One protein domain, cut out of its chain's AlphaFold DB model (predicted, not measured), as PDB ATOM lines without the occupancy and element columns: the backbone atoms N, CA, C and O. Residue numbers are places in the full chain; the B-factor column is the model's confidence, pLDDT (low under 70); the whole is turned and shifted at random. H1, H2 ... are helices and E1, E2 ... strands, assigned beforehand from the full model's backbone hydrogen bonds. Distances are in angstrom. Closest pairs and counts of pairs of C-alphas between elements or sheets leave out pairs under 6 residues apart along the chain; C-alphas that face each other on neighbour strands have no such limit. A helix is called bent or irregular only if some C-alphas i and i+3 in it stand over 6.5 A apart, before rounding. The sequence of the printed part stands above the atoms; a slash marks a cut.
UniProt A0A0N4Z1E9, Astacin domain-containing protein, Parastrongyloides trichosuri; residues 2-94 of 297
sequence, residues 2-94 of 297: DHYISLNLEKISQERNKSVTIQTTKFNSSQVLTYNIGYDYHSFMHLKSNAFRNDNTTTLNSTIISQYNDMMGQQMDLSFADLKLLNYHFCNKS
ATOM      1  N   ASP A   2     131.395 226.274 176.398       82.38
ATOM      2  CA  ASP A   2     130.230 226.756 177.164       82.38
ATOM      3  C   ASP A   2     128.940 225.928 176.976       82.38
ATOM      4  O   ASP A   2     128.150 225.812 177.900       82.38
ATOM      5  N   HIS A   3     128.786 225.233 175.845       89.06
ATOM      6  CA  HIS A   3     127.718 224.238 175.640       89.06
ATOM      7  C   HIS A   3     127.878 222.946 176.466       89.06
ATOM      8  O   HIS A   3     126.986 222.102 176.452       89.06
ATOM      9  N   TYR A   4     129.026 222.730 177.113       92.50
ATOM     10  CA  TYR A   4     129.348 221.494 177.840       92.50
ATOM     11  C   TYR A   4     129.525 221.724 179.339       92.50
ATOM     12  O   TYR A   4     129.225 220.835 180.134       92.50
ATOM     13  N   ILE A   5     130.022 222.893 179.741       94.06
ATOM     14  CA  ILE A   5     130.276 223.206 181.144       94.06
ATOM     15  C   ILE A   5     129.809 224.610 181.504       94.06
ATOM     16  O   ILE A   5     129.976 225.553 180.734       94.06
ATOM     17  N   SER A   6     129.292 224.736 182.720       92.44
ATOM     18  CA  SER A   6     128.950 225.999 183.369       92.44
ATOM     19  C   SER A   6     129.773 226.166 184.640       92.44
ATOM     20  O   SER A   6     129.946 225.204 185.397       92.44
ATOM     21  N   LEU A   7     130.231 227.388 184.890       89.00
ATOM     22  CA  LEU A   7     130.959 227.763 186.093       89.00
ATOM     23  C   LEU A   7     130.020 228.521 187.038       89.00
ATOM     24  O   LEU A   7     129.392 229.494 186.631       89.00
ATOM     25  N   ASN A   8     129.928 228.083 188.289       86.69
ATOM     26  CA  ASN A   8     129.213 228.798 189.338       86.69
ATOM     27  C   ASN A   8     130.191 229.742 190.048       86.69
ATOM     28  O   ASN A   8     130.959 229.301 190.903       86.69
ATOM     29  N   LEU A   9     130.155 231.021 189.666       82.31
ATOM     30  CA  LEU A   9     131.045 232.059 190.190       82.31
ATOM     31  C   LEU A   9     130.807 232.361 191.677       82.31
ATOM     32  O   LEU A   9     131.764 232.646 192.384       82.31
ATOM     33  N   GLU A  10     129.576 232.229 192.174       82.06
ATOM     34  CA  GLU A  10     129.236 232.498 193.583       82.06
ATOM     35  C   GLU A  10     129.918 231.520 194.550       82.06
ATOM     36  O   GLU A  10     130.117 231.824 195.722       82.06
ATOM     37  N   LYS A  11     130.284 230.328 194.062       80.81
ATOM     38  CA  LYS A  11     130.929 229.268 194.855       80.81
ATOM     39  C   LYS A  11     132.453 229.261 194.736       80.81
ATOM     40  O   LYS A  11     133.110 228.345 195.234       80.81
ATOM     41  N   ILE A  12     133.023 230.239 194.041       81.19
ATOM     42  CA  ILE A  12     134.467 230.380 193.874       81.19
ATOM     43  C   ILE A  12     135.040 231.161 195.053       81.19
ATOM     44  O   ILE A  12     134.489 232.168 195.485       81.19
ATOM     45  N   SER A  13     136.181 230.699 195.562       78.50
ATOM     46  CA  SER A  13     136.933 231.429 196.580       78.50
ATOM     47  C   SER A  13     137.477 232.740 196.010       78.50
ATOM     48  O   SER A  13     138.189 232.714 195.003       78.50
ATOM     49  N   GLN A  14     137.197 233.865 196.677       78.31
ATOM     50  CA  GLN A  14     137.663 235.195 196.259       78.31
ATOM     51  C   GLN A  14     139.195 235.258 196.117       78.31
ATOM     52  O   GLN A  14     139.711 235.860 195.176       78.31
ATOM     53  N   GLU A  15     139.932 234.541 196.968       78.94
ATOM     54  CA  GLU A  15     141.399 234.445 196.911       78.94
ATOM     55  C   GLU A  15     141.912 233.784 195.618       78.94
ATOM     56  O   GLU A  15     143.063 233.960 195.224       78.94
ATOM     57  N   ARG A  16     141.062 233.022 194.917       78.62
ATOM     58  CA  ARG A  16     141.420 232.297 193.689       78.62
ATOM     59  C   ARG A  16     140.998 233.008 192.408       78.62
ATOM     60  O   ARG A  16     141.199 232.446 191.330       78.62
ATOM     61  N   ASN A  17     140.487 234.239 192.484       77.06
ATOM     62  CA  ASN A  17     140.002 235.000 191.325       77.06
ATOM     63  C   ASN A  17     141.033 235.099 190.185       77.06
ATOM     64  O   ASN A  17     140.682 234.935 189.013       77.06
ATOM     65  N   LYS A  18     142.324 235.271 190.504       81.12
ATOM     66  CA  LYS A  18     143.395 235.295 189.492       81.12
ATOM     67  C   LYS A  18     143.549 233.946 188.782       81.12
ATOM     68  O   LYS A  18     143.577 233.894 187.554       81.12
ATOM     69  N   SER A  19     143.599 232.843 189.534       81.06
ATOM     70  CA  SER A  19     143.687 231.488 188.970       81.06
ATOM     71  C   SER A  19     142.459 231.129 188.134       81.06
ATOM     72  O   SER A  19     142.598 230.510 187.081       81.06
ATOM     73  N   VAL A  20     141.270 231.544 188.579       83.62
ATOM     74  CA  VAL A  20     140.010 231.370 187.846       83.62
ATOM     75  C   VAL A  20     140.087 232.103 186.518       83.62
ATOM     76  O   VAL A  20     139.830 231.499 185.482       83.62
ATOM     77  N   THR A  21     140.507 233.367 186.523       82.44
ATOM     78  CA  THR A  21     140.624 234.178 185.305       82.44
ATOM     79  C   THR A  21     141.550 233.510 184.290       82.44
ATOM     80  O   THR A  21     141.148 233.268 183.154       82.44
ATOM     81  N   ILE A  22     142.750 233.100 184.710       84.00
ATOM     82  CA  ILE A  22     143.729 232.454 183.822       84.00
ATOM     83  C   ILE A  22     143.176 231.142 183.245       84.00
ATOM     84  O   ILE A  22     143.176 230.942 182.034       84.00
ATOM     85  N   GLN A  23     142.655 230.251 184.092       83.94
ATOM     86  CA  GLN A  23     142.239 228.910 183.659       83.94
ATOM     87  C   GLN A  23     140.884 228.886 182.939       83.94
ATOM     88  O   GLN A  23     140.568 227.923 182.241       83.94
ATOM     89  N   THR A  24     140.070 229.931 183.101       82.50
ATOM     90  CA  THR A  24     138.751 230.043 182.461       82.50
ATOM     91  C   THR A  24     138.704 231.084 181.351       82.50
ATOM     92  O   THR A  24     137.645 231.254 180.737       82.50
ATOM     93  N   THR A  25     139.851 231.683 181.001       86.25
ATOM     94  CA  THR A  25     139.989 232.541 179.818       86.25
ATOM     95  C   THR A  25     139.382 231.832 178.604       86.25
ATOM     96  O   THR A  25     139.541 230.619 178.402       86.25
ATOM     97  N   LYS A  26     138.574 232.575 177.849       86.00
ATOM     98  CA  LYS A  26     137.937 232.093 176.626       86.00
ATOM     99  C   LYS A  26     138.822 232.466 175.448       86.00
ATOM    100  O   LYS A  26     139.276 233.599 175.354       86.00
ATOM    101  N   PHE A  27     139.018 231.511 174.553       87.50
ATOM    102  CA  PHE A  27     139.701 231.721 173.286       87.50
ATOM    103  C   PHE A  27     138.696 231.564 172.151       87.50
ATOM    104  O   PHE A  27     137.785 230.731 172.234       87.50
ATOM    105  N   ASN A  28     138.875 232.348 171.093       87.00
ATOM    106  CA  ASN A  28     138.088 232.212 169.876       87.00
ATOM    107  C   ASN A  28     138.420 230.894 169.170       87.00
ATOM    108  O   ASN A  28     139.523 230.359 169.292       87.00
ATOM    109  N   SER A  29     137.474 230.379 168.383       83.75
ATOM    110  CA  SER A  29     137.676 229.151 167.603       83.75
ATOM    111  C   SER A  29     138.850 229.253 166.623       83.75
ATOM    112  O   SER A  29     139.490 228.246 166.350       83.75
ATOM    113  N   SER A  30     139.181 230.457 166.147       87.94
ATOM    114  CA  SER A  30     140.351 230.719 165.298       87.94
ATOM    115  C   SER A  30     141.691 230.596 166.029       87.94
ATOM    116  O   SER A  30     142.714 230.374 165.390       87.94
ATOM    117  N   GLN A  31     141.703 230.720 167.358       89.19
ATOM    118  CA  GLN A  31     142.915 230.655 168.182       89.19
ATOM    119  C   GLN A  31     143.215 229.236 168.681       89.19
ATOM    120  O   GLN A  31     144.282 228.996 169.242       89.19
ATOM    121  N   VAL A  32     142.280 228.291 168.515       88.44
ATOM    122  CA  VAL A  32     142.385 226.941 169.081       88.44
ATOM    123  C   VAL A  32     142.091 225.886 168.025       88.44
ATOM    124  O   VAL A  32     140.983 225.784 167.501       88.44
ATOM    125  N   LEU A  33     143.065 225.011 167.782       90.31
ATOM    126  CA  LEU A  33     142.894 223.854 166.910       90.31
ATOM    127  C   LEU A  33     142.341 222.669 167.705       90.31
ATOM    128  O   LEU A  33     143.058 222.024 168.464       90.31
ATOM    129  N   THR A  34     141.060 222.366 167.505       89.75
ATOM    130  CA  THR A  34     140.389 221.204 168.125       89.75
ATOM    131  C   THR A  34     140.346 219.981 167.212       89.75
ATOM    132  O   THR A  34     140.006 218.890 167.662       89.75
ATOM    133  N   TYR A  35     140.654 220.156 165.922       92.31
ATOM    134  CA  TYR A  35     140.564 219.122 164.885       92.31
ATOM    135  C   TYR A  35     139.216 218.377 164.866       92.31
ATOM    136  O   TYR A  35     139.162 217.178 164.588       92.31
ATOM    137  N   ASN A  36     138.125 219.084 165.191       90.88
ATOM    138  CA  ASN A  36     136.771 218.537 165.326       90.88
ATOM    139  C   ASN A  36     136.634 217.392 166.347       90.88
ATOM    140  O   ASN A  36     135.655 216.649 166.307       90.88
ATOM    141  N   ILE A  37     137.584 217.254 167.274       94.81
ATOM    142  CA  ILE A  37     137.484 216.313 168.387       94.81
ATOM    143  C   ILE A  37     136.484 216.879 169.396       94.81
ATOM    144  O   ILE A  37     136.550 218.046 169.791       94.81
ATOM    145  N   GLY A  38     135.516 216.055 169.794       94.19
ATOM    146  CA  GLY A  38     134.495 216.459 170.751       94.19
ATOM    147  C   GLY A  38     135.073 216.800 172.129       94.19
ATOM    148  O   GLY A  38     136.119 216.309 172.533       94.19
ATOM    149  N   TYR A  39     134.343 217.614 172.896       95.50
ATOM    150  CA  TYR A  39     134.700 217.923 174.286       95.50
ATOM    151  C   TYR A  39     134.837 216.651 175.134       95.50
ATOM    152  O   TYR A  39     133.896 215.857 175.145       95.50
ATOM    153  N   ASP A  40     135.935 216.475 175.864       97.19
ATOM    154  CA  ASP A  40     136.163 215.297 176.703       97.19
ATOM    155  C   ASP A  40     136.174 215.663 178.192       97.19
ATOM    156  O   ASP A  40     137.097 216.308 178.686       97.19
ATOM    157  N   TYR A  41     135.143 215.227 178.921       97.38
ATOM    158  CA  TYR A  41     135.060 215.405 180.376       97.38
ATOM    159  C   TYR A  41     136.112 214.587 181.133       97.38
ATOM    160  O   TYR A  41     136.379 214.872 182.298       97.38
ATOM    161  N   HIS A  42     136.687 213.574 180.479       96.88
ATOM    162  CA  HIS A  42     137.732 212.712 181.014       96.88
ATOM    163  C   HIS A  42     139.136 213.094 180.528       96.88
ATOM    164  O   HIS A  42     140.083 212.352 180.777       96.88
ATOM    165  N   SER A  43     139.294 214.226 179.833       96.88
ATOM    166  CA  SER A  43     140.624 214.701 179.443       96.88
ATOM    167  C   SER A  43     141.511 214.862 180.677       96.88
ATOM    168  O   SER A  43     141.062 215.359 181.714       96.88
ATOM    169  N   PHE A  44     142.781 214.481 180.546       95.88
ATOM    170  CA  PHE A  44     143.806 214.687 181.573       95.88
ATOM    171  C   PHE A  44     143.953 216.171 181.946       95.88
ATOM    172  O   PHE A  44     144.268 216.519 183.082       95.88
ATOM    173  N   MET A  45     143.666 217.060 180.991       92.75
ATOM    174  CA  MET A  45     143.740 218.512 181.159       92.75
ATOM    175  C   MET A  45     142.433 219.124 181.681       92.75
ATOM    176  O   MET A  45     142.358 220.338 181.885       92.75
ATOM    177  N   HIS A  46     141.380 218.328 181.884       95.00
ATOM    178  CA  HIS A  46     140.113 218.852 182.375       95.00
ATOM    179  C   HIS A  46     140.217 219.188 183.865       95.00
ATOM    180  O   HIS A  46     140.642 218.375 184.680       95.00
ATOM    181  N   LEU A  47     139.749 220.371 184.261       92.94
ATOM    182  CA  LEU A  47     139.679 220.751 185.671       92.94
ATOM    183  C   LEU A  47     138.760 219.812 186.453       92.94
ATOM    184  O   LEU A  47     137.777 219.303 185.918       92.94
ATOM    185  N   LYS A  48     139.023 219.616 187.746       92.75
ATOM    186  CA  LYS A  48     138.067 218.917 188.613       92.75
ATOM    187  C   LYS A  48     136.748 219.702 188.643       92.75
ATOM    188  O   LYS A  48     136.764 220.932 188.632       92.75
ATOM    189  N   SER A  49     135.615 219.006 188.784       92.69
ATOM    190  CA  SER A  49     134.275 219.615 188.968       92.69
ATOM    191  C   SER A  49     134.192 220.582 190.159       92.69
ATOM    192  O   SER A  49     133.248 221.350 190.334       92.69
ATOM    193  N   ASN A  50     135.222 220.544 190.988       90.12
ATOM    194  CA  ASN A  50     135.370 221.303 192.190       90.12
ATOM    195  C   ASN A  50     136.553 222.268 192.219       90.12
ATOM    196  O   ASN A  50     137.020 222.652 193.293       90.12
ATOM    197  N   ALA A  51     137.084 222.618 191.055       87.88
ATOM    198  CA  ALA A  51     138.167 223.579 190.971       87.88
ATOM    199  C   ALA A  51     137.782 224.916 191.636       87.88
ATOM    200  O   ALA A  51     136.613 225.281 191.720       87.88
ATOM    201  N   PHE A  52     138.777 225.662 192.108       84.88
ATOM    202  CA  PHE A  52     138.602 227.027 192.631       84.88
ATOM    203  C   PHE A  52     137.795 227.196 193.939       84.88
ATOM    204  O   PHE A  52     137.598 228.331 194.368       84.88
ATOM    205  N   ARG A  53     137.386 226.111 194.611       82.00
ATOM    206  CA  ARG A  53     136.673 226.165 195.904       82.00
ATOM    207  C   ARG A  53     137.592 226.076 197.129       82.00
ATOM    208  O   ARG A  53     138.708 225.560 197.019       82.00
ATOM    209  N   ASN A  54     137.063 226.484 198.287       68.81
ATOM    210  CA  ASN A  54     137.669 226.268 199.613       68.81
ATOM    211  C   ASN A  54     137.119 225.025 200.340       68.81
ATOM    212  O   ASN A  54     137.764 224.511 201.248       68.81
ATOM    213  N   ASP A  55     135.943 224.529 199.950       75.69
ATOM    214  CA  ASP A  55     135.209 223.485 200.673       75.69
ATOM    215  C   ASP A  55     134.904 222.261 199.789       75.69
ATOM    216  O   ASP A  55     135.736 221.871 198.966       75.69
ATOM    217  N   ASN A  56     133.737 221.616 199.964       72.50
ATOM    218  CA  ASN A  56     133.283 220.502 199.138       72.50
ATOM    219  C   ASN A  56     132.229 220.816 198.047       72.50
ATOM    220  O   ASN A  56     131.689 219.886 197.436       72.50
ATOM    221  N   THR A  57     132.006 222.085 197.700       83.88
ATOM    222  CA  THR A  57     130.985 222.522 196.725       83.88
ATOM    223  C   THR A  57     131.345 222.338 195.247       83.88
ATOM    224  O   THR A  57     132.461 222.575 194.802       83.88
ATOM    225  N   THR A  58     130.412 221.891 194.414       86.06
ATOM    226  CA  THR A  58     130.657 221.819 192.962       86.06
ATOM    227  C   THR A  58     130.625 223.221 192.349       86.06
ATOM    228  O   THR A  58     129.615 223.917 192.461       86.06
ATOM    229  N   THR A  59     131.709 223.614 191.683       90.06
ATOM    230  CA  THR A  59     131.888 224.924 191.029       90.06
ATOM    231  C   THR A  59     131.807 224.816 189.512       90.06
ATOM    232  O   THR A  59     131.336 225.738 188.856       90.06
ATOM    233  N   LEU A  60     132.206 223.677 188.948       91.44
ATOM    234  CA  LEU A  60     132.151 223.388 187.524       91.44
ATOM    235  C   LEU A  60     131.176 222.235 187.282       91.44
ATOM    236  O   LEU A  60     131.381 221.123 187.767       91.44
ATOM    237  N   ASN A  61     130.111 222.511 186.536       94.62
ATOM    238  CA  ASN A  61     129.043 221.556 186.259       94.62
ATOM    239  C   ASN A  61     128.932 221.275 184.768       94.62
ATOM    240  O   ASN A  61     129.034 222.195 183.960       94.62
ATOM    241  N   SER A  62     128.658 220.024 184.408       96.19
ATOM    242  CA  SER A  62     128.205 219.691 183.066       96.19
ATOM    243  C   SER A  62     126.817 220.269 182.819       96.19
ATOM    244  O   SER A  62     125.919 220.123 183.649       96.19
ATOM    245  N   THR A  63     126.636 220.878 181.652       95.75
ATOM    246  CA  THR A  63     125.337 221.354 181.154       95.75
ATOM    247  C   THR A  63     124.520 220.237 180.498       95.75
ATOM    248  O   THR A  63     123.336 220.413 180.235       95.75
ATOM    249  N   ILE A  64     125.142 219.081 180.226       93.00
ATOM    250  CA  ILE A  64     124.514 217.949 179.534       93.00
ATOM    251  C   ILE A  64     123.852 217.001 180.530       93.00
ATOM    252  O   ILE A  64     122.679 216.677 180.382       93.00
ATOM    253  N   ILE A  65     124.615 216.518 181.515       94.69
ATOM    254  CA  ILE A  65     124.104 215.698 182.616       94.69
ATOM    255  C   ILE A  65     125.105 215.722 183.780       94.69
ATOM    256  O   ILE A  65     126.316 215.628 183.568       94.69
ATOM    257  N   SER A  66     124.622 215.844 185.017       95.88
ATOM    258  CA  SER A  66     125.473 216.090 186.190       95.88
ATOM    259  C   SER A  66     126.471 214.969 186.494       95.88
ATOM    260  O   SER A  66     127.528 215.250 187.049       95.88
ATOM    261  N   GLN A  67     126.207 213.722 186.091       96.62
ATOM    262  CA  GLN A  67     127.118 212.590 186.318       96.62
ATOM    263  C   GLN A  67     128.456 212.739 185.581       96.62
ATOM    264  O   GLN A  67     129.450 212.160 186.007       96.62
ATOM    265  N   TYR A  68     128.544 213.579 184.541       97.50
ATOM    266  CA  TYR A  68     129.846 213.928 183.962       97.50
ATOM    267  C   TYR A  68     130.783 214.608 184.973       97.50
ATOM    268  O   TYR A  68     132.001 214.496 184.845       97.50
ATOM    269  N   ASN A  69     130.253 215.259 186.014       95.88
ATOM    270  CA  ASN A  69     131.054 215.881 187.072       95.88
ATOM    271  C   ASN A  69     131.910 214.864 187.847       95.88
ATOM    272  O   ASN A  69     132.963 215.238 188.377       95.88
ATOM    273  N   ASP A  70     131.483 213.597 187.905       95.06
ATOM    274  CA  ASP A  70     132.200 212.508 188.586       95.06
ATOM    275  C   ASP A  70     133.453 212.063 187.809       95.06
ATOM    276  O   ASP A  70     134.350 211.424 188.368       95.06
ATOM    277  N   MET A  71     133.535 212.425 186.525       96.31
ATOM    278  CA  MET A  71     134.641 212.088 185.626       96.31
ATOM    279  C   MET A  71     135.721 213.174 185.566       96.31
ATOM    280  O   MET A  71     136.880 212.883 185.272       96.31
ATOM    281  N   MET A  72     135.340 214.420 185.851       96.19
ATOM    282  CA  MET A  72     136.182 215.602 185.676       96.19
ATOM    283  C   MET A  72     137.394 215.626 186.615       96.19
ATOM    284  O   MET A  72     137.259 215.460 187.837       96.19
ATOM    285  N   GLY A  73     138.562 215.952 186.052       95.06
ATOM    286  CA  GLY A  73     139.822 216.132 186.779       95.06
ATOM    287  C   GLY A  73     140.482 214.839 187.227       95.06
ATOM    288  O   GLY A  73     141.045 214.774 188.323       95.06
ATOM    289  N   GLN A  74     140.358 213.813 186.389       93.62
ATOM    290  CA  GLN A  74     141.194 212.623 186.440       93.62
ATOM    291  C   GLN A  74     142.650 213.010 186.120       93.62
ATOM    292  O   GLN A  74     142.887 213.926 185.339       93.62
ATOM    293  N   GLN A  75     143.611 212.341 186.751       90.62
ATOM    294  CA  GLN A  75     145.047 212.570 186.534       90.62
ATOM    295  C   GLN A  75     145.789 211.234 186.386       90.62
ATOM    296  O   GLN A  75     146.928 211.106 186.816       90.62
ATOM    297  N   MET A  76     145.096 210.216 185.866       88.19
ATOM    298  CA  MET A  76     145.640 208.871 185.706       88.19
ATOM    299  C   MET A  76     146.432 208.767 184.405       88.19
ATOM    300  O   MET A  76     147.620 208.491 184.454       88.19
ATOM    301  N   ASP A  77     145.783 209.034 183.270       91.81
ATOM    302  CA  ASP A  77     146.362 208.858 181.935       91.81
ATOM    303  C   ASP A  77     145.751 209.843 180.934       91.81
ATOM    304  O   ASP A  77     144.672 210.394 181.164       91.81
ATOM    305  N   LEU A  78     146.410 210.043 179.791       96.25
ATOM    306  CA  LEU A  78     145.814 210.752 178.657       96.25
ATOM    307  C   LEU A  78     144.585 209.995 178.149       96.25
ATOM    308  O   LEU A  78     144.632 208.783 177.923       96.25
ATOM    309  N   SER A  79     143.488 210.715 177.918       96.81
ATOM    310  CA  SER A  79     142.318 210.111 177.294       96.81
ATOM    311  C   SER A  79     142.598 209.775 175.825       96.81
ATOM    312  O   SER A  79     143.524 210.296 175.197       96.81
ATOM    313  N   PHE A  80     141.755 208.934 175.218       97.31
ATOM    314  CA  PHE A  80     141.855 208.671 173.782       97.31
ATOM    315  C   PHE A  80     141.750 209.964 172.949       97.31
ATOM    316  O   PHE A  80     142.458 210.118 171.951       97.31
ATOM    317  N   ALA A  81     140.890 210.904 173.357       97.56
ATOM    318  CA  ALA A  81     140.759 212.194 172.688       97.56
ATOM    319  C   ALA A  81     142.013 213.062 172.857       97.56
ATOM    320  O   ALA A  81     142.420 213.696 171.884       97.56
ATOM    321  N   ASP A  82     142.663 213.035 174.027       97.38
ATOM    322  CA  ASP A  82     143.941 213.724 174.245       97.38
ATOM    323  C   ASP A  82     145.029 213.166 173.310       97.38
ATOM    324  O   ASP A  82     145.708 213.917 172.607       97.38
ATOM    325  N   LEU A  83     145.146 211.834 173.223       96.56
ATOM    326  CA  LEU A  83     146.099 211.166 172.328       96.56
ATOM    327  C   LEU A  83     145.833 211.493 170.855       96.56
ATOM    328  O   LEU A  83     146.770 211.748 170.095       96.56
ATOM    329  N   LYS A  84     144.561 211.517 170.449       96.50
ATOM    330  CA  LYS A  84     144.157 211.884 169.089       96.50
ATOM    331  C   LYS A  84     144.496 213.343 168.774       96.50
ATOM    332  O   LYS A  84     145.010 213.620 167.692       96.50
ATOM    333  N   LEU A  85     144.248 214.258 169.714       95.38
ATOM    334  CA  LEU A  85     144.575 215.678 169.576       95.38
ATOM    335  C   LEU A  85     146.082 215.870 169.365       95.38
ATOM    336  O   LEU A  85     146.488 216.532 168.409       95.38
ATOM    337  N   LEU A  86     146.904 215.239 170.208       94.94
ATOM    338  CA  LEU A  86     148.364 215.274 170.093       94.94
ATOM    339  C   LEU A  86     148.845 214.668 168.770       94.94
ATOM    340  O   LEU A  86     149.684 215.258 168.091       94.94
ATOM    341  N   ASN A  87     148.290 213.522 168.367       93.94
ATOM    342  CA  ASN A  87     148.639 212.885 167.100       93.94
ATOM    343  C   ASN A  87     148.352 213.799 165.902       93.94
ATOM    344  O   ASN A  87     149.204 213.960 165.028       93.94
ATOM    345  N   TYR A  88     147.182 214.435 165.868       92.56
ATOM    346  CA  TYR A  88     146.840 215.358 164.791       92.56
ATOM    347  C   TYR A  88     147.708 216.613 164.791       92.56
ATOM    348  O   TYR A  88     148.077 217.088 163.718       92.56
ATOM    349  N   HIS A  89     148.090 217.103 165.968       91.94
ATOM    350  CA  HIS A  89     148.927 218.287 166.087       91.94
ATOM    351  C   HIS A  89     150.382 218.044 165.657       91.94
ATOM    352  O   HIS A  89     150.950 218.847 164.916       91.94
ATOM    353  N   PHE A  90     150.980 216.927 166.081       90.75
ATOM    354  CA  PHE A  90     152.413 216.681 165.898       90.75
ATOM    355  C   PHE A  90     152.746 215.690 164.778       90.75
ATOM    356  O   PHE A  90     153.792 215.815 164.148       90.75
ATOM    357  N   CYS A  91     151.877 214.717 164.487       86.62
ATOM    358  CA  CYS A  91     152.201 213.608 163.578       86.62
ATOM    359  C   CYS A  91     151.554 213.727 162.191       86.62
ATOM    360  O   CYS A  91     152.000 213.071 161.249       86.62
ATOM    361  N   ASN A  92     150.527 214.565 162.022       74.00
ATOM    362  CA  ASN A  92     149.782 214.659 160.760       74.00
ATOM    363  C   ASN A  92     150.536 215.415 159.640       74.00
ATOM    364  O   ASN A  92     150.077 215.468 158.502       74.00
ATOM    365  N   LYS A  93     151.719 215.981 159.931       60.88
ATOM    366  CA  LYS A  93     152.521 216.776 158.980       60.88
ATOM    367  C   LYS A  93     153.341 215.948 157.970       60.88
ATOM    368  O   LYS A  93     153.940 216.528 157.070       60.88
ATOM    369  N   SER A  94     153.323 214.612 158.040       51.81
ATOM    370  CA  SER A  94     154.181 213.739 157.209       51.81
ATOM    371  C   SER A  94     153.424 212.874 156.190       51.81
ATOM    372  O   SER A  94     153.610 211.657 156.119       51.81
TER     373      SER A  94
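Overview. This is residues 2 to 94 of the 297 residues of the protein "Astacin domain-containing protein" of Parastrongyloides trichosuri (UniProt A0A0N4Z1E9). Little regular structure: an elongated body of loops, with the small strand pair E1 and E2 beside short H2, while H1 and H3 lie far from each other. Residues 25 to 59 run from H1 toward the end that holds H3, then fold back to E2. The 93 printed residues hold E1, H1, E2, H2, H3 in order, mostly helix, with 33 residues in named elements; the sheet is antiparallel. It is only just compact, close to loose, with radius of gyration of the C-alphas 14.6 A, spanning 48 by 26 by 23 A.

Arrangement. E1, residues 5 to 7, and E2, residues 60 to 62, are antiparallel at 151 degrees; N 6 and O 61 are 2.8 A apart, within hydrogen-bond range. The closest C-alphas of E2 and H2, residues 66 to 70, are those of Ser 62 and Tyr 68, 6.1 A. H1, residues 14 to 24, and H3, residues 80 to 90, are apart. In H3 every O i to N i+4 pair is within range, in H1 5 of 7, in H2 0 of 1, with 2 of 2 O i to N i+3.

Along the chain. E1 begins at C-alpha 5 (130.276, 223.206, 181.144). H1 measures 14.8 A and is irregular, with C-alphas 15 and 18 7.7 A apart. H3 measures 15.4 A, ending at C-alpha 90 (152.413, 216.681, 165.898).

Size, cuts and confidence. The C-alphas farthest apart, of Asp 55 and Ser 94, are 48.4 A apart. The printed part has no cut; the link from H1 to E2 is long, and in it residues 27 to 32 stand free. Residues 54, 93 and 94 have pLDDT under 70.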